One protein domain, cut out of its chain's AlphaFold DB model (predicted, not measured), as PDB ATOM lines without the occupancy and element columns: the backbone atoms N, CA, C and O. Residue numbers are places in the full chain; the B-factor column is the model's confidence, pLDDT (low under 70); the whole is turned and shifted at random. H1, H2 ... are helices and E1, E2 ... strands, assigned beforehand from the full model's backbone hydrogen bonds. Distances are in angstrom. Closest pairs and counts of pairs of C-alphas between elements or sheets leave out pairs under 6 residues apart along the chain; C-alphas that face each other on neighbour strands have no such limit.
ATOM      1  N   GLN A 186      39.598 -49.098 -48.386       95.94
ATOM      2  CA  GLN A 186      39.798 -47.657 -48.438       95.94
ATOM      3  C   GLN A 186      40.818 -47.257 -47.372       95.94
ATOM      4  O   GLN A 186      40.872 -47.833 -46.285       95.94
ATOM      5  N   MET A 187      41.654 -46.273 -47.693       96.06
ATOM      6  CA  MET A 187      42.638 -45.712 -46.775       96.06
ATOM      7  C   MET A 187      42.424 -44.216 -46.593       96.06
ATOM      8  O   MET A 187      41.910 -43.512 -47.458       96.06
ATOM      9  N   SER A 188      42.852 -43.715 -45.446       96.56
ATOM     10  CA  SER A 188      42.792 -42.303 -45.102       96.56
ATOM     11  C   SER A 188      44.008 -41.934 -44.267       96.56
ATOM     12  O   SER A 188      44.377 -42.660 -43.345       96.56
ATOM     13  N   ALA A 189      44.656 -40.821 -44.591       95.25
ATOM     14  CA  ALA A 189      45.842 -40.356 -43.876       95.25
ATOM     15  C   ALA A 189      45.849 -38.831 -43.753       95.25
ATOM     16  O   ALA A 189      45.170 -38.119 -44.498       95.25
ATOM     17  N   GLU A 190      46.642 -38.310 -42.816       94.88
ATOM     18  CA  GLU A 190      46.913 -36.874 -42.774       94.88
ATOM     19  C   GLU A 190      47.676 -36.480 -44.043       94.88
ATOM     20  O   GLU A 190      48.626 -37.159 -44.444       94.88
ATOM     21  N   LYS A 191      47.270 -35.371 -44.670       94.12
ATOM     22  CA  LYS A 191      47.864 -34.883 -45.918       94.12
ATOM     23  C   LYS A 191      49.375 -34.726 -45.816       94.12
ATOM     24  O   LYS A 191      50.110 -35.135 -46.713       94.12
ATOM     25  N   VAL A 192      49.822 -34.107 -44.726       95.62
ATOM     26  CA  VAL A 192      51.235 -33.873 -44.453       95.62
ATOM     27  C   VAL A 192      51.584 -34.437 -43.080       95.62
ATOM     28  O   VAL A 192      50.925 -34.107 -42.093       95.62
ATOM     29  N   ASN A 193      52.632 -35.254 -43.024       95.44
ATOM     30  CA  ASN A 193      53.142 -35.904 -41.819       95.44
ATOM     31  C   ASN A 193      54.565 -35.419 -41.503       95.44
ATOM     32  O   ASN A 193      55.237 -34.815 -42.343       95.44
ATOM     33  N   VAL A 194      55.012 -35.656 -40.269       95.00
ATOM     34  CA  VAL A 194      56.310 -35.181 -39.769       95.00
ATOM     35  C   VAL A 194      57.435 -36.130 -40.219       95.00
ATOM     36  O   VAL A 194      57.286 -37.345 -40.061       95.00
ATOM     37  N   PRO A 195      58.561 -35.615 -40.753       95.00
ATOM     38  CA  PRO A 195      59.707 -36.433 -41.138       95.00
ATOM     39  C   PRO A 195      60.265 -37.261 -39.985       95.00
ATOM     40  O   PRO A 195      60.282 -36.822 -38.835       95.00
ATOM     41  N   ASN A 196      60.755 -38.457 -40.308       93.19
ATOM     42  CA  ASN A 196      61.413 -39.376 -39.377       93.19
ATOM     43  C   ASN A 196      60.549 -39.837 -38.185       93.19
ATOM     44  O   ASN A 196      61.066 -40.465 -37.262       93.19
ATOM     45  N   MET A 197      59.233 -39.612 -38.225       93.62
ATOM     46  CA  MET A 197      58.270 -40.087 -37.228       93.62
ATOM     47  C   MET A 197      57.250 -41.044 -37.862       93.62
ATOM     48  O   MET A 197      56.916 -40.882 -39.039       93.62
ATOM     49  N   PRO A 198      56.756 -42.055 -37.124       94.69
ATOM     50  CA  PRO A 198      55.636 -42.864 -37.592       94.69
ATOM     51  C   PRO A 198      54.364 -42.010 -37.699       94.69
ATOM     52  O   PRO A 198      54.187 -41.039 -36.962       94.69
ATOM     53  N   PHE A 199      53.452 -42.394 -38.590       94.94
ATOM     54  CA  PHE A 199      52.146 -41.745 -38.744       94.94
ATOM     55  C   PHE A 199      51.025 -42.776 -38.895       94.94
ATOM     56  O   PHE A 199      51.275 -43.962 -39.122       94.94
ATOM     57  N   ARG A 200      49.781 -42.325 -38.721       95.00
ATOM     58  CA  ARG A 200      48.588 -43.177 -38.751       95.00
ATOM     59  C   ARG A 200      47.979 -43.214 -40.146       95.00
ATOM     60  O   ARG A 200      47.922 -42.191 -40.828       95.00
ATOM     61  N   ILE A 201      47.476 -44.383 -40.521       95.94
ATOM     62  CA  ILE A 201      46.594 -44.567 -41.673       95.94
ATOM     63  C   ILE A 201      45.332 -45.248 -41.146       95.94
ATOM     64  O   ILE A 201      45.417 -46.317 -40.540       95.94
ATOM     65  N   LEU A 202      44.172 -44.636 -41.354       96.94
ATOM     66  CA  LEU A 202      42.888 -45.290 -41.138       96.94
ATOM     67  C   LEU A 202      42.619 -46.204 -42.334       96.94
ATOM     68  O   LEU A 202      42.648 -45.753 -43.478       96.94
ATOM     69  N   VAL A 203      42.363 -47.478 -42.064       96.94
ATOM     70  CA  VAL A 203      41.994 -48.485 -43.058       96.94
ATOM     71  C   VAL A 203      40.548 -48.874 -42.816       96.94
ATOM     72  O   VAL A 203      40.210 -49.327 -41.725       96.94
ATOM     73  N   GLN A 204      39.715 -48.713 -43.836       96.06
ATOM     74  CA  GLN A 204      38.353 -49.230 -43.883       96.06
ATOM     75  C   GLN A 204      38.338 -50.453 -44.792       96.06
ATOM     76  O   GLN A 204      38.838 -50.396 -45.920       96.06
ATOM     77  N   PHE A 205      37.825 -51.570 -44.289       95.25
ATOM     78  CA  PHE A 205      37.917 -52.846 -44.975       95.25
ATOM     79  C   PHE A 205      36.709 -53.748 -44.731       95.25
ATOM     80  O   PHE A 205      36.090 -53.735 -43.668       95.25
ATOM     81  N   LYS A 206      36.437 -54.601 -45.720       94.06
ATOM     82  CA  LYS A 206      35.446 -55.677 -45.655       94.06
ATOM     83  C   LYS A 206      35.984 -56.903 -46.377       94.06
ATOM     84  O   LYS A 206      36.475 -56.770 -47.494       94.06
ATOM     85  N   ASN A 207      35.850 -58.083 -45.767       92.62
ATOM     86  CA  ASN A 207      36.254 -59.381 -46.331       92.62
ATOM     87  C   ASN A 207      37.722 -59.440 -46.807       92.62
ATOM     88  O   ASN A 207      38.016 -60.032 -47.844       92.62
ATOM     89  N   ILE A 208      38.644 -58.806 -46.076       92.94
ATOM     90  CA  ILE A 208      40.079 -58.804 -46.394       92.94
ATOM     91  C   ILE A 208      40.854 -59.290 -45.177       92.94
ATOM     92  O   ILE A 208      40.672 -58.776 -44.077       92.94
ATOM     93  N   GLU A 209      41.753 -60.251 -45.384       92.12
ATOM     94  CA  GLU A 209      42.575 -60.801 -44.304       92.12
ATOM     95  C   GLU A 209      43.928 -60.119 -44.148       92.12
ATOM     96  O   GLU A 209      44.449 -59.990 -43.040       92.12
ATOM     97  N   LYS A 210      44.525 -59.701 -45.263       94.56
ATOM     98  CA  LYS A 210      45.861 -59.112 -45.296       94.56
ATOM     99  C   LYS A 210      45.896 -57.970 -46.286       94.56
ATOM    100  O   LYS A 210      45.290 -58.044 -47.351       94.56
ATOM    101  N   ILE A 211      46.660 -56.943 -45.939       95.81
ATOM    102  CA  ILE A 211      46.993 -55.849 -46.845       95.81
ATOM    103  C   ILE A 211      48.510 -55.737 -46.966       95.81
ATOM    104  O   ILE A 211      49.244 -55.763 -45.974       95.81
ATOM    105  N   TYR A 212      48.974 -55.618 -48.204       96.88
ATOM    106  CA  TYR A 212      50.368 -55.396 -48.563       96.88
ATOM    107  C   TYR A 212      50.535 -53.914 -48.876       96.88
ATOM    108  O   TYR A 212      49.841 -53.397 -49.753       96.88
ATOM    109  N   LEU A 213      51.433 -53.225 -48.169       96.88
ATOM    110  CA  LEU A 213      51.658 -51.791 -48.340       96.88
ATOM    111  C   LEU A 213      53.049 -51.490 -48.892       96.88
ATOM    112  O   LEU A 213      54.044 -52.099 -48.497       96.88
ATOM    113  N   ARG A 214      53.105 -50.488 -49.769       96.81
ATOM    114  CA  ARG A 214      54.316 -49.901 -50.345       96.81
ATOM    115  C   ARG A 214      54.307 -48.394 -50.134       96.81
ATOM    116  O   ARG A 214      53.339 -47.732 -50.493       96.81
ATOM    117  N   ALA A 215      55.404 -47.845 -49.625       96.88
ATOM    118  CA  ALA A 215      55.673 -46.411 -49.662       96.88
ATOM    119  C   ALA A 215      56.617 -46.114 -50.831       96.88
ATOM    120  O   ALA A 215      57.776 -46.529 -50.820       96.88
ATOM    121  N   ILE A 216      56.122 -45.415 -51.850       96.31
ATOM    122  CA  ILE A 216      56.847 -45.140 -53.096       96.31
ATOM    123  C   ILE A 216      57.149 -43.647 -53.161       96.31
ATOM    124  O   ILE A 216      56.228 -42.833 -53.220       96.31
ATOM    125  N   LYS A 217      58.434 -43.279 -53.168       95.25
ATOM    126  CA  LYS A 217      58.851 -41.884 -53.334       95.25
ATOM    127  C   LYS A 217      58.513 -41.401 -54.745       95.25
ATOM    128  O   LYS A 217      58.756 -42.108 -55.722       95.25
ATOM    129  N   THR A 218      57.950 -40.204 -54.856       93.56
ATOM    130  CA  THR A 218      57.562 -39.606 -56.138       93.56
ATOM    131  C   THR A 218      57.762 -38.090 -56.135       93.56
ATOM    132  O   THR A 218      58.201 -37.506 -55.146       93.56
ATOM    133  N   SER A 219      57.446 -37.446 -57.256       91.00
ATOM    134  CA  SER A 219      57.412 -35.993 -57.387       91.00
ATOM    135  C   SER A 219      56.116 -35.538 -58.047       91.00
ATOM    136  O   SER A 219      55.431 -36.296 -58.737       91.00
ATOM    137  N   ARG A 220      55.801 -34.253 -57.897       86.38
ATOM    138  CA  ARG A 220      54.633 -33.643 -58.539       86.38
ATOM    139  C   ARG A 220      54.655 -33.762 -60.068       86.38
ATOM    140  O   ARG A 220      53.616 -33.988 -60.681       86.38
ATOM    141  N   GLN A 221      55.832 -33.651 -60.690       85.88
ATOM    142  CA  GLN A 221      55.984 -33.810 -62.142       85.88
ATOM    143  C   GLN A 221      55.664 -35.241 -62.591       85.88
ATOM    144  O   GLN A 221      54.971 -35.437 -63.588       85.88
ATOM    145  N   GLU A 222      56.114 -36.240 -61.829       88.75
ATOM    146  CA  GLU A 222      55.782 -37.641 -62.094       88.75
ATOM    147  C   GLU A 222      54.287 -37.915 -61.924       88.75
ATOM    148  O   GLU A 222      53.692 -38.558 -62.785       88.75
ATOM    149  N   LEU A 223      53.667 -37.399 -60.859       87.31
ATOM    150  CA  LEU A 223      52.229 -37.547 -60.624       87.31
ATOM    151  C   LEU A 223      51.407 -36.944 -61.767       87.31
ATOM    152  O   LEU A 223      50.495 -37.597 -62.267       87.31
ATOM    153  N   LYS A 224      51.761 -35.742 -62.242       84.81
ATOM    154  CA  LYS A 224      51.110 -35.129 -63.413       84.81
ATOM    155  C   LYS A 224      51.279 -35.969 -64.677       84.81
ATOM    156  O   LYS A 224      50.319 -36.130 -65.426       84.81
ATOM    157  N   LYS A 225      52.470 -36.535 -64.906       86.06
ATOM    158  CA  LYS A 225      52.714 -37.440 -66.038       86.06
ATOM    159  C   LYS A 225      51.840 -38.692 -65.944       86.06
ATOM    160  O   LYS A 225      51.201 -39.049 -66.926       86.06
ATOM    161  N   ILE A 226      51.759 -39.318 -64.773       84.44
ATOM    162  CA  ILE A 226      50.923 -40.506 -64.557       84.44
ATOM    163  C   ILE A 226      49.441 -40.167 -64.762       84.44
ATOM    164  O   ILE A 226      48.740 -40.890 -65.461       84.44
ATOM    165  N   HIS A 227      48.964 -39.040 -64.234       81.56
ATOM    166  CA  HIS A 227      47.573 -38.613 -64.417       81.56
ATOM    167  C   HIS A 227      47.241 -38.162 -65.850       81.56
ATOM    168  O   HIS A 227      46.066 -38.031 -66.174       81.56
ATOM    169  N   SER A 228      48.239 -37.950 -66.719       78.31
ATOM    170  CA  SER A 228      48.017 -37.592 -68.128       78.31
ATOM    171  C   SER A 228      47.595 -38.769 -69.016       78.31
ATOM    172  O   SER A 228      47.122 -38.552 -70.129       78.31
ATOM    173  N   TYR A 229      47.749 -40.019 -68.558       78.62
ATOM    174  CA  TYR A 229      47.286 -41.175 -69.327       78.62
ATOM    175  C   TYR A 229      45.763 -41.310 -69.251       78.62
ATOM    176  O   TYR A 229      45.203 -41.395 -68.160       78.62
ATOM    177  N   ASN A 230      45.107 -41.442 -70.409       75.94
ATOM    178  CA  ASN A 230      43.662 -41.702 -70.486       75.94
ATOM    179  C   ASN A 230      43.273 -43.096 -69.953       75.94
ATOM    180  O   ASN A 230      42.147 -43.293 -69.508       75.94
ATOM    181  N   ASP A 231      44.191 -44.067 -70.007       83.50
ATOM    182  CA  ASP A 231      43.970 -45.419 -69.492       83.50
ATOM    183  C   ASP A 231      44.229 -45.464 -67.982       83.50
ATOM    184  O   ASP A 231      45.376 -45.431 -67.524       83.50
ATOM    185  N   TYR A 232      43.144 -45.568 -67.213       82.81
ATOM    186  CA  TYR A 232      43.182 -45.635 -65.757       82.81
ATOM    187  C   TYR A 232      43.988 -46.840 -65.248       82.81
ATOM    188  O   TYR A 232      44.828 -46.683 -64.364       82.81
ATOM    189  N   SER A 233      43.827 -48.025 -65.845       84.88
ATOM    190  CA  SER A 233      44.558 -49.241 -65.453       84.88
ATOM    191  C   SER A 233      46.061 -49.098 -65.680       84.88
ATOM    192  O   SER A 233      46.865 -49.554 -64.857       84.88
ATOM    193  N   LYS A 234      46.454 -48.402 -66.754       86.94
ATOM    194  CA  LYS A 234      47.861 -48.093 -67.023       86.94
ATOM    195  C   LYS A 234      48.478 -47.243 -65.910       86.94
ATOM    196  O   LYS A 234      49.571 -47.577 -65.453       86.94
ATOM    197  N   GLN A 235      47.769 -46.224 -65.409       89.25
ATOM    198  CA  GLN A 235      48.258 -45.383 -64.304       89.25
ATOM    199  C   GLN A 235      48.638 -46.217 -63.072       89.25
ATOM    200  O   GLN A 235      49.698 -46.019 -62.479       89.25
ATOM    201  N   TRP A 236      47.786 -47.173 -62.698       91.12
ATOM    202  CA  TRP A 236      48.006 -48.052 -61.549       91.12
ATOM    203  C   TRP A 236      49.157 -49.030 -61.764       91.12
ATOM    204  O   TRP A 236      49.966 -49.223 -60.858       91.12
ATOM    205  N   SER A 237      49.276 -49.593 -62.969       90.31
ATOM    206  CA  SER A 237      50.389 -50.486 -63.307       90.31
ATOM    207  C   SER A 237      51.752 -49.778 -63.265       90.31
ATOM    208  O   SER A 237      52.713 -50.344 -62.748       90.31
ATOM    209  N   GLU A 238      51.833 -48.518 -63.716       91.12
ATOM    210  CA  GLU A 238      53.069 -47.726 -63.648       91.12
ATOM    211  C   GLU A 238      53.463 -47.398 -62.205       91.12
ATOM    212  O   GLU A 238      54.644 -47.450 -61.861       91.12
ATOM    213  N   ILE A 239      52.486 -47.103 -61.340       92.06
ATOM    214  CA  ILE A 239      52.738 -46.893 -59.910       92.06
ATOM    215  C   ILE A 239      53.211 -48.200 -59.260       92.06
ATOM    216  O   ILE A 239      54.219 -48.194 -58.558       92.06
ATOM    217  N   ALA A 240      52.528 -49.320 -59.511       92.31
ATOM    218  CA  ALA A 240      52.857 -50.618 -58.920       92.31
ATOM    219  C   ALA A 240      54.250 -51.140 -59.320       92.31
ATOM    220  O   ALA A 240      54.873 -51.865 -58.542       92.31
ATOM    221  N   ALA A 241      54.747 -50.761 -60.504       92.06
ATOM    222  CA  ALA A 241      56.067 -51.136 -61.010       92.06
ATOM    223  C   ALA A 241      57.228 -50.306 -60.425       92.06
ATOM    224  O   ALA A 241      58.393 -50.683 -60.584       92.06
ATOM    225  N   LYS A 242      56.951 -49.175 -59.762       93.25
ATOM    226  CA  LYS A 242      57.997 -48.342 -59.148       93.25
ATOM    227  C   LYS A 242      58.628 -49.046 -57.943       93.25
ATOM    228  O   LYS A 242      57.956 -49.727 -57.172       93.25
ATOM    229  N   LYS A 243      59.933 -48.822 -57.750       93.81
ATOM    230  CA  LYS A 243      60.678 -49.340 -56.596       93.81
ATOM    231  C   LYS A 243      60.163 -48.686 -55.299       93.81
ATOM    232  O   LYS A 243      60.238 -47.460 -55.188       93.81
ATOM    233  N   PRO A 244      59.679 -49.466 -54.321       94.75
ATOM    234  CA  PRO A 244      59.261 -48.933 -53.031       94.75
ATOM    235  C   PRO A 244      60.470 -48.583 -52.157       94.75
ATOM    236  O   PRO A 244      61.502 -49.252 -52.198       94.75
ATOM    237  N   GLU A 245      60.335 -47.530 -51.352       94.44
ATOM    238  CA  GLU A 245      61.307 -47.164 -50.314       94.44
ATOM    239  C   GLU A 245      61.105 -48.017 -49.054       94.44
ATOM    240  O   GLU A 245      62.075 -48.411 -48.409       94.44
ATOM    241  N   LYS A 246      59.847 -48.338 -48.728       95.12
ATOM    242  CA  LYS A 246      59.478 -49.267 -47.651       95.12
ATOM    243  C   LYS A 246      58.325 -50.164 -48.081       95.12
ATOM    244  O   LYS A 246      57.420 -49.710 -48.782       95.12
ATOM    245  N   GLU A 247      58.336 -51.400 -47.597       95.50
ATOM    246  CA  GLU A 247      57.253 -52.373 -47.756       95.50
ATOM    247  C   GLU A 247      56.938 -53.012 -46.406       95.50
ATOM    248  O   GLU A 247      57.841 -53.242 -45.600       95.50
ATOM    249  N   TRP A 248      55.662 -53.269 -46.137       95.75
ATOM    250  CA  TRP A 248      55.238 -54.008 -44.951       95.75
ATOM    251  C   TRP A 248      53.872 -54.657 -45.171       95.75
ATOM    252  O   TRP A 248      53.144 -54.328 -46.108       95.75
ATOM    253  N   ILE A 249      53.540 -55.607 -44.300       96.19
ATOM    254  CA  ILE A 249      52.302 -56.384 -44.349       96.19
ATOM    255  C   ILE A 249      51.534 -56.124 -43.061       96.19
ATOM    256  O   ILE A 249      52.128 -56.096 -41.982       96.19
ATOM    257  N   VAL A 250      50.217 -55.963 -43.168       95.81
ATOM    258  CA  VAL A 250      49.321 -55.893 -42.011       95.81
ATOM    259  C   VAL A 250      48.312 -57.033 -42.094       95.81
ATOM    260  O   VAL A 250      47.629 -57.190 -43.106       95.81
ATOM    261  N   ASN A 251      48.222 -57.818 -41.019       95.19
ATOM    262  CA  ASN A 251      47.183 -58.832 -40.848       95.19
ATOM    263  C   ASN A 251      45.957 -58.165 -40.218       95.19
ATOM    264  O   ASN A 251      46.053 -57.616 -39.120       95.19
ATOM    265  N   LEU A 252      44.825 -58.193 -40.915       94.62
ATOM    266  CA  LEU A 252      43.571 -57.607 -40.456       94.62
ATOM    267  C   LEU A 252      42.772 -58.628 -39.619       94.62
ATOM    268  O   LEU A 252      42.810 -59.830 -39.917       94.62
ATOM    269  N   PRO A 253      42.045 -58.187 -38.573       92.81
ATOM    270  CA  PRO A 253      41.219 -59.077 -37.759       92.81
ATOM    271  C   PRO A 253      40.153 -59.812 -38.584       92.81
ATOM    272  O   PRO A 253      39.456 -59.205 -39.392       92.81
ATOM    273  N   GLN A 254      39.991 -61.114 -38.334       88.12
ATOM    274  CA  GLN A 254      38.951 -61.935 -38.959       88.12
ATOM    275  C   GLN A 254      37.641 -61.815 -38.180       88.12
ATOM    276  O   GLN A 254      37.509 -62.384 -37.096       88.12
ATOM    277  N   THR A 255      36.674 -61.070 -38.713       85.81
ATOM    278  CA  THR A 255      35.393 -60.814 -38.033       85.81
ATOM    279  C   THR A 255      34.280 -61.779 -38.443       85.81
ATOM    280  O   THR A 255      33.405 -62.071 -37.629       85.81
ATOM    281  N   ASN A 256      34.331 -62.327 -39.666       87.94
ATOM    282  CA  ASN A 256      33.355 -63.277 -40.228       87.94
ATOM    283  C   ASN A 256      31.883 -62.807 -40.192       87.94
ATOM    284  O   ASN A 256      30.965 -63.624 -40.293       87.94
ATOM    285  N   ASP A 257      31.646 -61.505 -40.045       92.00
ATOM    286  CA  ASP A 257      30.325 -60.867 -39.991       92.00
ATOM    287  C   ASP A 257      29.936 -60.173 -41.307       92.00
ATOM    288  O   ASP A 257      28.776 -59.801 -41.475       92.00
ATOM    289  N   PHE A 258      30.865 -60.072 -42.268       93.19
ATOM    290  CA  PHE A 258      30.680 -59.423 -43.576       93.19
ATOM    291  C   PHE A 258      30.311 -57.932 -43.479       93.19
ATOM    292  O   PHE A 258      29.784 -57.355 -44.439       93.19
ATOM    293  N   GLN A 259      30.607 -57.312 -42.334       93.94
ATOM    294  CA  GLN A 259      30.426 -55.887 -42.095       93.94
ATOM    295  C   GLN A 259      31.645 -55.096 -42.578       93.94
ATOM    296  O   GLN A 259      32.736 -55.640 -42.761       93.94
ATOM    297  N   ASN A 260      31.453 -53.798 -42.815       93.06
ATOM    298  CA  ASN A 260      32.575 -52.897 -43.052       93.06
ATOM    299  C   ASN A 260      33.160 -52.467 -41.703       93.06
ATOM    300  O   ASN A 260      32.433 -51.943 -40.859       93.06
ATOM    301  N   HIS A 261      34.460 -52.667 -41.526       95.38
ATOM    302  CA  HIS A 261      35.189 -52.325 -40.311       95.38
ATOM    303  C   HIS A 261      36.263 -51.287 -40.596       95.38
ATOM    304  O   HIS A 261      36.705 -51.094 -41.728       95.38
ATOM    305  N   SER A 262      36.712 -50.620 -39.546       95.75
ATOM    306  CA  SER A 262      37.727 -49.585 -39.594       95.75
ATOM    307  C   SER A 262      38.735 -49.757 -38.462       95.75
ATOM    308  O   SER A 262      38.383 -50.028 -37.315       95.75
ATOM    309  N   LEU A 263      40.018 -49.610 -38.786       96.38
ATOM    310  CA  LEU A 263      41.101 -49.640 -37.807       96.38
ATOM    311  C   LEU A 263      42.239 -48.709 -38.206       96.38
ATOM    312  O   LEU A 263      42.396 -48.350 -39.372       96.38
ATOM    313  N   GLU A 264      43.053 -48.317 -37.234       96.50
ATOM    314  CA  GLU A 264      44.245 -47.507 -37.475       96.50
ATOM    315  C   GLU A 264      45.489 -48.397 -37.543       96.50
ATOM    316  O   GLU A 264      45.767 -49.161 -36.618       96.50
ATOM    317  N   ILE A 265      46.265 -48.268 -38.622       95.62
ATOM    318  CA  ILE A 265      47.570 -48.918 -38.777       95.62
ATOM    319  C   ILE A 265      48.707 -47.906 -38.613       95.62
ATOM    320  O   ILE A 265      48.559 -46.711 -38.884       95.62
ATOM    321  N   LYS A 266      49.875 -48.412 -38.210       95.12
ATOM    322  CA  LYS A 266      51.124 -47.650 -38.130       95.12
ATOM    323  C   LYS A 266      51.859 -47.696 -39.469       95.12
ATOM    324  O   LYS A 266      52.239 -48.770 -39.929       95.12
ATOM    325  N   ALA A 267      52.098 -46.531 -40.062       94.12
ATOM    326  CA  ALA A 267      53.055 -46.376 -41.147       94.12
ATOM    327  C   ALA A 267      54.457 -46.124 -40.579       94.12
ATOM    328  O   ALA A 267      54.632 -45.400 -39.594       94.12
ATOM    329  N   ASN A 268      55.465 -46.724 -41.211       89.50
ATOM    330  CA  ASN A 268      56.861 -46.523 -40.838       89.50
ATOM    331  C   ASN A 268      57.290 -45.065 -41.065       89.50
ATOM    332  O   ASN A 268      56.777 -44.396 -41.960       89.50
ATOM    333  N   SER A 269      58.286 -44.600 -40.306       92.38
ATOM    334  CA  SER A 269      58.878 -43.274 -40.513       92.38
ATOM    335  C   SER A 269      59.416 -43.113 -41.938       92.38
ATOM    336  O   SER A 269      59.971 -44.055 -42.503       92.38
ATOM    337  N   LEU A 270      59.264 -41.935 -42.531       95.44
ATOM    338  CA  LEU A 270      59.753 -41.623 -43.876       95.44
ATOM    339  C   LEU A 270      60.613 -40.358 -43.831       95.44
ATOM    340  O   LEU A 270      60.426 -39.510 -42.956       95.44
ATOM    341  N   ASN A 271      61.552 -40.250 -44.770       94.19
ATOM    342  CA  ASN A 271      62.344 -39.037 -44.967       94.19
ATOM    343  C   ASN A 271      61.501 -37.959 -45.665       94.19
ATOM    344  O   ASN A 271      60.414 -38.238 -46.169       94.19
ATOM    345  N   GLU A 272      62.019 -36.737 -45.737       95.00
ATOM    346  CA  GLU A 272      61.370 -35.623 -46.423       95.00
ATOM    347  C   GLU A 272      61.075 -35.950 -47.904       95.00
ATOM    348  O   GLU A 272      61.903 -36.526 -48.634       95.00
ATOM    349  N   GLY A 273      59.873 -35.580 -48.359       94.31
ATOM    350  CA  GLY A 273      59.441 -35.722 -49.752       94.31
ATOM    351  C   GLY A 273      57.967 -36.091 -49.938       94.31
ATOM    352  O   GLY A 273      57.180 -36.160 -48.993       94.31
ATOM    353  N   THR A 274      57.586 -36.344 -51.191       95.06
ATOM    354  CA  THR A 274      56.240 -36.795 -51.574       95.06
ATOM    355  C   THR A 274      56.225 -38.305 -51.783       95.06
ATOM    356  O   THR A 274      57.082 -38.853 -52.478       95.06
ATOM    357  N   TYR A 275      55.230 -38.976 -51.209       95.50
ATOM    358  CA  TYR A 275      55.106 -40.428 -51.238       95.50
ATOM    359  C   TYR A 275      53.712 -40.861 -51.683       95.50
ATOM    360  O   TYR A 275      52.709 -40.249 -51.320       95.50
ATOM    361  N   ILE A 276      53.651 -41.956 -52.435       95.75
ATOM    362  CA  ILE A 276      52.428 -42.723 -52.664       95.75
ATOM    363  C   ILE A 276      52.447 -43.894 -51.688       95.75
ATOM    364  O   ILE A 276      53.347 -44.732 -51.743       95.75
ATOM    365  N   ILE A 277      51.456 -43.958 -50.808       96.50
ATOM    366  CA  ILE A 277      51.155 -45.147 -50.021       96.50
ATOM    367  C   ILE A 277      50.197 -46.001 -50.843       96.50
ATOM    368  O   ILE A 277      49.033 -45.645 -51.015       96.50
ATOM    369  N   LEU A 278      50.708 -47.094 -51.395       96.50
ATOM    370  CA  LEU A 278      49.955 -48.048 -52.197       96.50
ATOM    371  C   LEU A 278      49.632 -49.270 -51.339       96.50
ATOM    372  O   LEU A 278      50.546 -49.894 -50.808       96.50
ATOM    373  N   ALA A 279      48.358 -49.623 -51.239       96.50
ATOM    374  CA  ALA A 279      47.888 -50.853 -50.620       96.50
ATOM    375  C   ALA A 279      47.286 -51.789 -51.670       96.50
ATOM    376  O   ALA A 279      46.658 -51.338 -52.628       96.50
ATOM    377  N   SER A 280      47.482 -53.087 -51.470       95.19
ATOM    378  CA  SER A 280      46.979 -54.166 -52.319       95.19
ATOM    379  C   SER A 280      46.547 -55.342 -51.451       95.19
ATOM    380  O   SER A 280      47.183 -55.615 -50.431       95.19
ATOM    381  N   VAL A 281      45.492 -56.050 -51.857       93.56
ATOM    382  CA  VAL A 281      45.104 -57.323 -51.223       93.56
ATOM    383  C   VAL A 281      45.941 -58.497 -51.740       93.56
ATOM    384  O   VAL A 281      46.126 -59.480 -51.032       93.56
ATOM    385  N   GLU A 282      46.537 -58.356 -52.928       91.56
ATOM    386  CA  GLU A 282      47.460 -59.334 -53.510       91.56
ATOM    387  C   GLU A 282      48.935 -58.916 -53.341       91.56
ATOM    388  O   GLU A 282      49.277 -57.755 -53.598       91.56
ATOM    389  N   PRO A 283      49.859 -59.842 -53.011       91.69
ATOM    390  CA  PRO A 283      51.273 -59.525 -52.779       91.69
ATOM    391  C   PRO A 283      52.021 -59.040 -54.029       91.69
ATOM    392  O   PRO A 283      53.075 -58.417 -53.926       91.69
ATOM    393  N   ASN A 284      51.508 -59.338 -55.227       89.56
ATOM    394  CA  ASN A 284      52.170 -59.021 -56.494       89.56
ATOM    395  C   ASN A 284      51.779 -57.649 -57.081       89.56
ATOM    396  O   ASN A 284      52.367 -57.253 -58.086       89.56
ATOM    397  N   PHE A 285      50.807 -56.943 -56.479       92.19
ATOM    398  CA  PHE A 285      50.292 -55.642 -56.937       92.19
ATOM    399  C   PHE A 285      49.871 -55.610 -58.424       92.19
ATOM    400  O   PHE A 285      49.914 -54.564 -59.073       92.19
ATOM    401  N   LYS A 286      49.468 -56.753 -58.998       89.56
ATOM    402  CA  LYS A 286      48.935 -56.794 -60.367       89.56
ATOM    403  C   LYS A 286      47.571 -56.105 -60.417       89.56
ATOM    404  O   LYS A 286      46.798 -56.181 -59.471       89.56
ATOM    405  N   THR A 287      47.255 -55.465 -61.539       85.44
ATOM    406  CA  THR A 287      45.975 -54.766 -61.761       85.44
ATOM    407  C   THR A 287      44.826 -55.696 -62.163       85.44
ATOM    408  O   THR A 287      43.710 -55.233 -62.361       85.44
ATOM    409  N   VAL A 288      45.064 -56.997 -62.325       85.38
ATOM    410  CA  VAL A 288      44.034 -57.972 -62.716       85.38
ATOM    411  C   VAL A 288      43.538 -58.689 -61.467       85.38
ATOM    412  O   VAL A 288      44.362 -59.208 -60.721       85.38
ATOM    413  N   ASN A 289      42.215 -58.746 -61.268       84.62
ATOM    414  CA  ASN A 289      41.574 -59.414 -60.129       84.62
ATOM    415  C   ASN A 289      42.125 -58.976 -58.759       84.62
ATOM    416  O   ASN A 289      42.376 -59.805 -57.891       84.62
ATOM    417  N   ASN A 290      42.325 -57.672 -58.573       88.88
ATOM    418  CA  ASN A 290      42.919 -57.129 -57.358       88.88
ATOM    419  C   ASN A 290      42.174 -55.872 -56.896       88.88
ATOM    420  O   ASN A 290      41.700 -55.084 -57.721       88.88
ATOM    421  N   TYR A 291      42.121 -55.689 -55.578       90.44
ATOM    422  CA  TYR A 291      41.671 -54.469 -54.919       90.44
ATOM    423  C   TYR A 291      42.893 -53.695 -54.439       90.44
ATOM    424  O   TYR A 291      43.678 -54.186 -53.624       90.44
ATOM    425  N   MET A 292      43.051 -52.479 -54.951       93.56
ATOM    426  CA  MET A 292      44.151 -51.598 -54.582       93.56
ATOM    427  C   MET A 292      43.632 -50.228 -54.169       93.56
ATOM    428  O   MET A 292      42.614 -49.752 -54.666       93.56
ATOM    429  N   ALA A 293      44.368 -49.577 -53.280       95.31
ATOM    430  CA  ALA A 293      44.105 -48.211 -52.855       95.31
ATOM    431  C   ALA A 293      45.421 -47.433 -52.849       95.31
ATOM    432  O   ALA A 293      46.452 -47.960 -52.429       95.31
ATOM    433  N   LYS A 294      45.414 -46.184 -53.318       94.25
ATOM    434  CA  LYS A 294      46.594 -45.311 -53.290       94.25
ATOM    435  C   LYS A 294      46.278 -44.015 -52.568       94.25
ATOM    436  O   LYS A 294      45.245 -43.401 -52.817       94.25
ATOM    437  N   GLN A 295      47.197 -43.580 -51.720       93.81
ATOM    438  CA  GLN A 295      47.116 -42.318 -50.999       93.81
ATOM    439  C   GLN A 295      48.391 -41.511 -51.226       93.81
ATOM    440  O   GLN A 295      49.488 -42.023 -51.022       93.81
ATOM    441  N   ILE A 296      48.265 -40.241 -51.610       93.25
ATOM    442  CA  ILE A 296      49.410 -39.328 -51.697       93.25
ATOM    443  C   ILE A 296      49.588 -38.656 -50.336       93.25
ATOM    444  O   ILE A 296      48.645 -38.056 -49.816       93.25
ATOM    445  N   VAL A 297      50.786 -38.757 -49.769       94.62
ATOM    446  CA  VAL A 297      51.168 -38.102 -48.514       94.62
ATOM    447  C   VAL A 297      52.434 -37.279 -48.717       94.62
ATOM    448  O   VAL A 297      53.321 -37.636 -49.496       94.62
ATOM    449  N   PHE A 298      52.525 -36.169 -47.999       95.75
ATOM    450  CA  PHE A 298      53.703 -35.309 -47.976       95.75
ATOM    451  C   PHE A 298      54.406 -35.471 -46.631       95.75
ATOM    452  O   PHE A 298      53.752 -35.503 -45.591       95.75
ATOM    453  N   ILE A 299      55.728 -35.570 -46.630       96.31
ATOM    454  CA  ILE A 299      56.537 -35.692 -45.421       96.31
ATOM    455  C   ILE A 299      57.395 -34.434 -45.329       96.31
ATOM    456  O   ILE A 299      58.312 -34.265 -46.130       96.31
ATOM    457  N   SER A 300      57.043 -33.520 -44.421       96.62
ATOM    458  CA  SER A 300      57.682 -32.201 -44.330       96.62
ATOM    459  C   SER A 300      57.500 -31.566 -42.949       96.62
ATOM    460  O   SER A 300      56.417 -31.622 -42.359       96.62
ATOM    461  N   ASN A 680      44.256 -37.005 -18.270       80.12
ATOM    462  CA  ASN A 680      45.423 -36.208 -17.880       80.12
ATOM    463  C   ASN A 680      46.421 -36.003 -19.040       80.12
ATOM    464  O   ASN A 680      47.630 -36.109 -18.842       80.12
ATOM    465  N   ARG A 681      45.919 -35.796 -20.265       83.38
ATOM    466  CA  ARG A 681      46.712 -35.619 -21.491       83.38
ATOM    467  C   ARG A 681      46.033 -34.623 -22.423       83.38
ATOM    468  O   ARG A 681      44.811 -34.578 -22.490       83.38
ATOM    469  N   ILE A 682      46.842 -33.873 -23.167       84.94
ATOM    470  CA  ILE A 682      46.361 -32.980 -24.223       84.94
ATOM    471  C   ILE A 682      46.385 -33.750 -25.538       84.94
ATOM    472  O   ILE A 682      47.455 -34.133 -26.013       84.94
ATOM    473  N   PHE A 683      45.210 -33.956 -26.122       87.88
ATOM    474  CA  PHE A 683      45.077 -34.595 -27.425       87.88
ATOM    475  C   PHE A 683      44.986 -33.556 -28.547       87.88
ATOM    476  O   PHE A 683      44.457 -32.456 -28.368       87.88
ATOM    477  N   ARG A 684      45.497 -33.906 -29.730       88.62
ATOM    478  CA  ARG A 684      45.179 -33.202 -30.975       88.62
ATOM    479  C   ARG A 684      43.891 -33.779 -31.563       88.62
ATOM    480  O   ARG A 684      43.675 -34.985 -31.507       88.62
ATOM    481  N   ASN A 685      43.054 -32.917 -32.140       87.19
ATOM    482  CA  ASN A 685      41.774 -33.321 -32.732       87.19
ATOM    483  C   ASN A 685      41.984 -34.404 -33.801       87.19
ATOM    484  O   ASN A 685      42.854 -34.240 -34.653       87.19
ATOM    485  N   ARG A 686      41.174 -35.467 -33.809       89.38
ATOM    486  CA  ARG A 686      41.209 -36.505 -34.856       89.38
ATOM    487  C   ARG A 686      40.546 -35.989 -36.149       89.38
ATOM    488  O   ARG A 686      39.523 -35.319 -36.081       89.38
ATOM    489  N   TYR A 687      41.120 -36.275 -37.325       91.19
ATOM    490  CA  TYR A 687      40.547 -35.854 -38.625       91.19
ATOM    491  C   TYR A 687      39.502 -36.818 -39.209       91.19
ATOM    492  O   TYR A 687      38.895 -36.514 -40.230       91.19
ATOM    493  N   TRP A 688      39.308 -37.975 -38.588       91.62
ATOM    494  CA  TRP A 688      38.377 -39.017 -39.012       91.62
ATOM    495  C   TRP A 688      37.607 -39.564 -37.806       91.62
ATOM    496  O   TRP A 688      37.948 -39.277 -36.655       91.62
ATOM    497  N   HIS A 689      36.553 -40.340 -38.059       88.94
ATOM    498  CA  HIS A 689      35.750 -40.963 -37.006       88.94
ATOM    499  C   HIS A 689      36.535 -42.032 -36.233       88.94
ATOM    500  O   HIS A 689      37.519 -42.575 -36.726       88.94
ATOM    501  N   GLN A 690      36.107 -42.326 -35.004       91.12
ATOM    502  CA  GLN A 690      36.724 -43.373 -34.193       91.12
ATOM    503  C   GLN A 690      36.660 -44.739 -34.907       91.12
ATOM    504  O   GLN A 690      35.574 -45.103 -35.360       91.12
ATOM    505  N   PRO A 691      37.774 -45.497 -34.963       93.44
ATOM    506  CA  PRO A 691      37.757 -46.870 -35.451       93.44
ATOM    507  C   PRO A 691      37.032 -47.807 -34.480       93.44
ATOM    508  O   PRO A 691      37.048 -47.615 -33.262       93.44
ATOM    509  N   ASP A 692      36.423 -48.852 -35.014       93.44
ATOM    510  CA  ASP A 692      35.736 -49.883 -34.241       93.44
ATOM    511  C   ASP A 692      36.629 -51.069 -33.870       93.44
ATOM    512  O   ASP A 692      36.370 -51.743 -32.872       93.44
ATOM    513  N   LEU A 693      37.703 -51.302 -34.628       93.88
ATOM    514  CA  LEU A 693      38.704 -52.322 -34.334       93.88
ATOM    515  C   LEU A 693      40.072 -51.695 -34.047       93.88
ATOM    516  O   LEU A 693      40.445 -50.654 -34.590       93.88
ATOM    517  N   PHE A 694      40.859 -52.378 -33.214       93.81
ATOM    518  CA  PHE A 694      42.188 -51.933 -32.800       93.81
ATOM    519  C   PHE A 694      43.214 -53.043 -33.010       93.81
ATOM    520  O   PHE A 694      43.023 -54.163 -32.543       93.81
ATOM    521  N   ILE A 695      44.303 -52.723 -33.712       92.81
ATOM    522  CA  ILE A 695      45.414 -53.655 -33.967       92.81
ATOM    523  C   ILE A 695      46.630 -53.398 -33.063       92.81
ATOM    524  O   ILE A 695      47.384 -54.318 -32.770       92.81
ATOM    525  N   MET A 696      46.813 -52.156 -32.611       93.50
ATOM    526  CA  MET A 696      47.838 -51.778 -31.632       93.50
ATOM    527  C   MET A 696      47.220 -51.774 -30.237       93.50
ATOM    528  O   MET A 696      46.077 -51.340 -30.082       93.50
ATOM    529  N   SER A 697      47.972 -52.194 -29.216       93.62
ATOM    530  CA  SER A 697      47.545 -51.977 -27.830       93.62
ATOM    531  C   SER A 697      47.516 -50.482 -27.505       93.62
ATOM    532  O   SER A 697      48.195 -49.676 -28.147       93.62
ATOM    533  N   LYS A 698      46.758 -50.094 -26.476       92.31
ATOM    534  CA  LYS A 698      46.667 -48.694 -26.042       92.31
ATOM    535  C   LYS A 698      48.038 -48.129 -25.646       92.31
ATOM    536  O   LYS A 698      48.350 -46.977 -25.946       92.31
ATOM    537  N   GLU A 699      48.879 -48.943 -25.013       92.25
ATOM    538  CA  GLU A 699      50.238 -48.580 -24.613       92.25
ATOM    539  C   GLU A 699      51.153 -48.396 -25.828       92.25
ATOM    540  O   GLU A 699      51.835 -47.373 -25.916       92.25
ATOM    541  N   GLU A 700      51.137 -49.333 -26.788       93.94
ATOM    542  CA  GLU A 700      51.912 -49.210 -28.031       93.94
ATOM    543  C   GLU A 700      51.466 -47.973 -28.818       93.94
ATOM    544  O   GLU A 700      52.292 -47.211 -29.329       93.94
ATOM    545  N   TYR A 701      50.157 -47.745 -28.891       93.56
ATOM    546  CA  TYR A 701      49.588 -46.612 -29.597       93.56
ATOM    547  C   TYR A 701      50.123 -45.290 -29.054       93.56
ATOM    548  O   TYR A 701      50.637 -44.476 -29.814       93.56
ATOM    549  N   TYR A 702      50.084 -45.088 -27.736       92.25
ATOM    550  CA  TYR A 702      50.572 -43.853 -27.127       92.25
ATOM    551  C   TYR A 702      52.092 -43.692 -27.146       92.25
ATOM    552  O   TYR A 702      52.569 -42.563 -27.047       92.25
ATOM    553  N   GLN A 703      52.859 -44.776 -27.269       92.56
ATOM    554  CA  GLN A 703      54.302 -44.678 -27.494       92.56
ATOM    555  C   GLN A 703      54.615 -44.115 -28.885       92.56
ATOM    556  O   GLN A 703      55.513 -43.290 -29.024       92.56
ATOM    557  N   ASN A 704      53.863 -44.533 -29.905       92.06
ATOM    558  CA  ASN A 704      54.062 -44.072 -31.282       92.06
ATOM    559  C   ASN A 704      53.358 -42.732 -31.561       92.06
ATOM    560  O   ASN A 704      53.860 -41.917 -32.334       92.06
ATOM    561  N   PHE A 705      52.212 -42.498 -30.922       93.12
ATOM    562  CA  PHE A 705      51.297 -41.386 -31.183       93.12
ATOM    563  C   PHE A 705      50.876 -40.693 -29.870       93.12
ATOM    564  O   PHE A 705      49.719 -40.768 -29.450       93.12
ATOM    565  N   PRO A 706      51.801 -40.000 -29.182       89.94
ATOM    566  CA  PRO A 706      51.594 -39.525 -27.808       89.94
ATOM    567  C   PRO A 706      50.478 -38.486 -27.640       89.94
ATOM    568  O   PRO A 706      49.928 -38.356 -26.546       89.94
ATOM    569  N   TYR A 707      50.144 -37.760 -28.709       90.25
ATOM    570  CA  TYR A 707      49.121 -36.708 -28.714       90.25
ATOM    571  C   TYR A 707      47.830 -37.129 -29.421       90.25
ATOM    572  O   TYR A 707      46.908 -36.324 -29.515       90.25
ATOM    573  N   ASP A 708      47.752 -38.347 -29.953       91.38
ATOM    574  CA  ASP A 708      46.575 -38.821 -30.676       91.38
ATOM    575  C   ASP A 708      45.596 -39.542 -29.752       91.38
ATOM    576  O   ASP A 708      45.980 -40.238 -28.812       91.38
ATOM    577  N   VAL A 709      44.309 -39.372 -30.042       91.69
ATOM    578  CA  VAL A 709      43.219 -40.065 -29.348       91.69
ATOM    579  C   VAL A 709      43.215 -41.526 -29.792       91.69
ATOM    580  O   VAL A 709      43.289 -41.788 -30.994       91.69
ATOM    581  N   TYR A 710      43.082 -42.471 -28.857       90.75
ATOM    582  CA  TYR A 710      43.036 -43.903 -29.171       90.75
ATOM    583  C   TYR A 710      41.602 -44.341 -29.483       90.75
ATOM    584  O   TYR A 710      41.329 -44.797 -30.584       90.75
ATOM    585  N   ALA A 711      40.652 -44.078 -28.587       88.94
ATOM    586  CA  ALA A 711      39.233 -44.384 -28.748       88.94
ATOM    587  C   ALA A 711      38.391 -43.096 -28.700       88.94
ATOM    588  O   ALA A 711      38.369 -42.358 -29.687       88.94
ATOM    589  N   ASN A 712      37.734 -42.824 -27.574       86.50
ATOM    590  CA  ASN A 712      36.815 -41.708 -27.328       86.50
ATOM    591  C   ASN A 712      37.297 -40.783 -26.196       86.50
ATOM    592  O   ASN A 712      36.495 -40.083 -25.581       86.50
ATOM    593  N   GLU A 713      38.597 -40.778 -25.878       85.94
ATOM    594  CA  GLU A 713      39.116 -40.006 -24.744       85.94
ATOM    595  C   GLU A 713      38.929 -38.489 -24.900       85.94
ATOM    596  O   GLU A 713      38.915 -37.777 -23.904       85.94
ATOM    597  N   ASP A 714      38.741 -37.981 -26.114       82.56
ATOM    598  CA  ASP A 714      38.442 -36.574 -26.393       82.56
ATOM    599  C   ASP A 714      36.945 -36.223 -26.278       82.56
ATOM    600  O   ASP A 714      36.585 -35.046 -26.295       82.56
ATOM    601  N   GLN A 715      36.062 -37.216 -26.121       84.12
ATOM    602  CA  GLN A 715      34.616 -37.017 -26.056       84.12
ATOM    603  C   GLN A 715      34.151 -36.825 -24.610       84.12
ATOM    604  O   GLN A 715      33.863 -37.797 -23.906       84.12
ATOM    605  N   ALA A 716      33.991 -35.565 -24.189       79.94
ATOM    606  CA  ALA A 716      33.588 -35.206 -22.824       79.94
ATOM    607  C   ALA A 716      32.316 -35.928 -22.331       79.94
ATOM    608  O   ALA A 716      32.225 -36.291 -21.163       79.94
ATOM    609  N   GLY A 717      31.352 -36.209 -23.217       79.50
ATOM    610  CA  GLY A 717      30.114 -36.919 -22.862       79.50
ATOM    611  C   GLY A 717      30.289 -38.397 -22.495       79.50
ATOM    612  O   GLY A 717      29.368 -38.992 -21.943       79.50
ATOM    613  N   THR A 718      31.451 -38.984 -22.788       81.62
ATOM    614  CA  THR A 718      31.769 -40.391 -22.486       81.62
ATOM    615  C   THR A 718      32.610 -40.554 -21.224       81.62
ATOM    616  O   THR A 718      32.861 -41.677 -20.785       81.62
ATOM    617  N   TRP A 719      33.059 -39.448 -20.628       85.56
ATOM    618  CA  TRP A 719      33.925 -39.499 -19.461       85.56
ATOM    619  C   TRP A 719      33.159 -39.954 -18.219       85.56
ATOM    620  O   TRP A 719      32.021 -39.527 -18.001       85.56
TER     621      TRP A 719
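AT A GLANCE: This is residues 186 to 300 and 680 to 719 of the 1191 residues of the protein "Alpha-2-macroglobulin" of Chitinophagaceae bacterium (UniProt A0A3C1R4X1). Two antiparallel sheets lie face to face as a sandwich: a larger one of E4, E3, E6 and E7 and a smaller one of E1, E2 and E5. A small helical hairpin, H1 and H2, sits at one end of the longest axis and grazes the larger sheet, while at the opposite end the separate stretch 680 to 719, with the short helix H3, packs on the smaller sheet through H3 and residues 693 to 694. The printed part has 155 residues, with seven named strands and three named helices in the order E1 E2 E3 H1 H2 E4 E5 E6 E7 H3. The class is mixed, helices and strands, with 76 residues in named elements, under half of those printed. The whole is compact, with a radius of gyration of the C-alphas of 16.6 A and spans of 52 by 39 by 23 A.

IN THESE COORDINATES: In the larger sheet, E4 is residues 246 to 251, E3 is residues 210 to 218 and 25.2 A long, E6 is residues 273 to 280 and 22.4 A long, and E7 is residues 291 to 299 and 25.8 A long. C-alpha 299, where E7 ends, is at (56.537, -35.692, -45.421). In the smaller sheet, E1 is residues 186 to 190 and begins with C-alpha 186 at (39.798, -47.657, -48.438), E2 is residues 199 to 206 and 22.8 A long, and E5 is residues 261 to 267 and 18.8 A long. H1 is residues 220 to 227, H2 is residues 232 to 240 and 12.9 A long, and H3 is residues 698 to 704, ending with C-alpha 704 at (54.062, -44.072, -31.282).

HOW THE PARTS SIT: The larger sheet runs E4, E3, E6, E7, with E4 and E7 as edge strands, and is strongly twisted. In it N 213 and O 248 of E3 and E4 are 2.9 A apart, N 214 and O 278 of E3 and E6 are 2.8 A apart, and N 277 and O 295 of the hairpin E6 and E7 are 2.8 A apart, each within hydrogen-bond range. The smaller sheet runs E1, E2, E5. N 188 and O 202 of the hairpin E1 and E2 are 2.8 A apart, and N 203 and O 263 of E2 and E5 are 2.8 A apart, both within hydrogen-bond range. The two sheets form a sandwich, two sheets face to face, with best planes 8 degrees apart and strands at 26 degrees. The closest C-alphas of E1 and E7 are those of Gln 186 and Ala 293, 6.2 A apart. Residues 192 to 193 pair in parallel with residues 298 to 299 of E7. H2 only grazes the larger sheet, with residues 236 to 240. H1 and H2, a helical hairpin, only just touch, with 3 pairs of C-alphas within 8 A; the closest are Ile 226 and Gln 235, 5.6 A. They run opposite ways at a steep tilt of 44 degrees. H3 only grazes the smaller sheet, with residues 701 to 704. Residues 693 to 694 pair in parallel with residues 263 to 264 of E5. In H1, H2 and H3 every O i to N i+4 pair is within hydrogen-bond range.

THE WHOLE: The C-alphas farthest apart are those of Asn 230 and Asn 680, 52.9 A. Residues 301 to 679 are cut out, and C-alphas 300 and 680 are 29.4 A apart across the cut. Of the links that are printed whole, none is long. Residues 680 to 697 and 705 to 719 hold no named element. The mean pLDDT of the printed part is 91.6, and no printed residue is under 70.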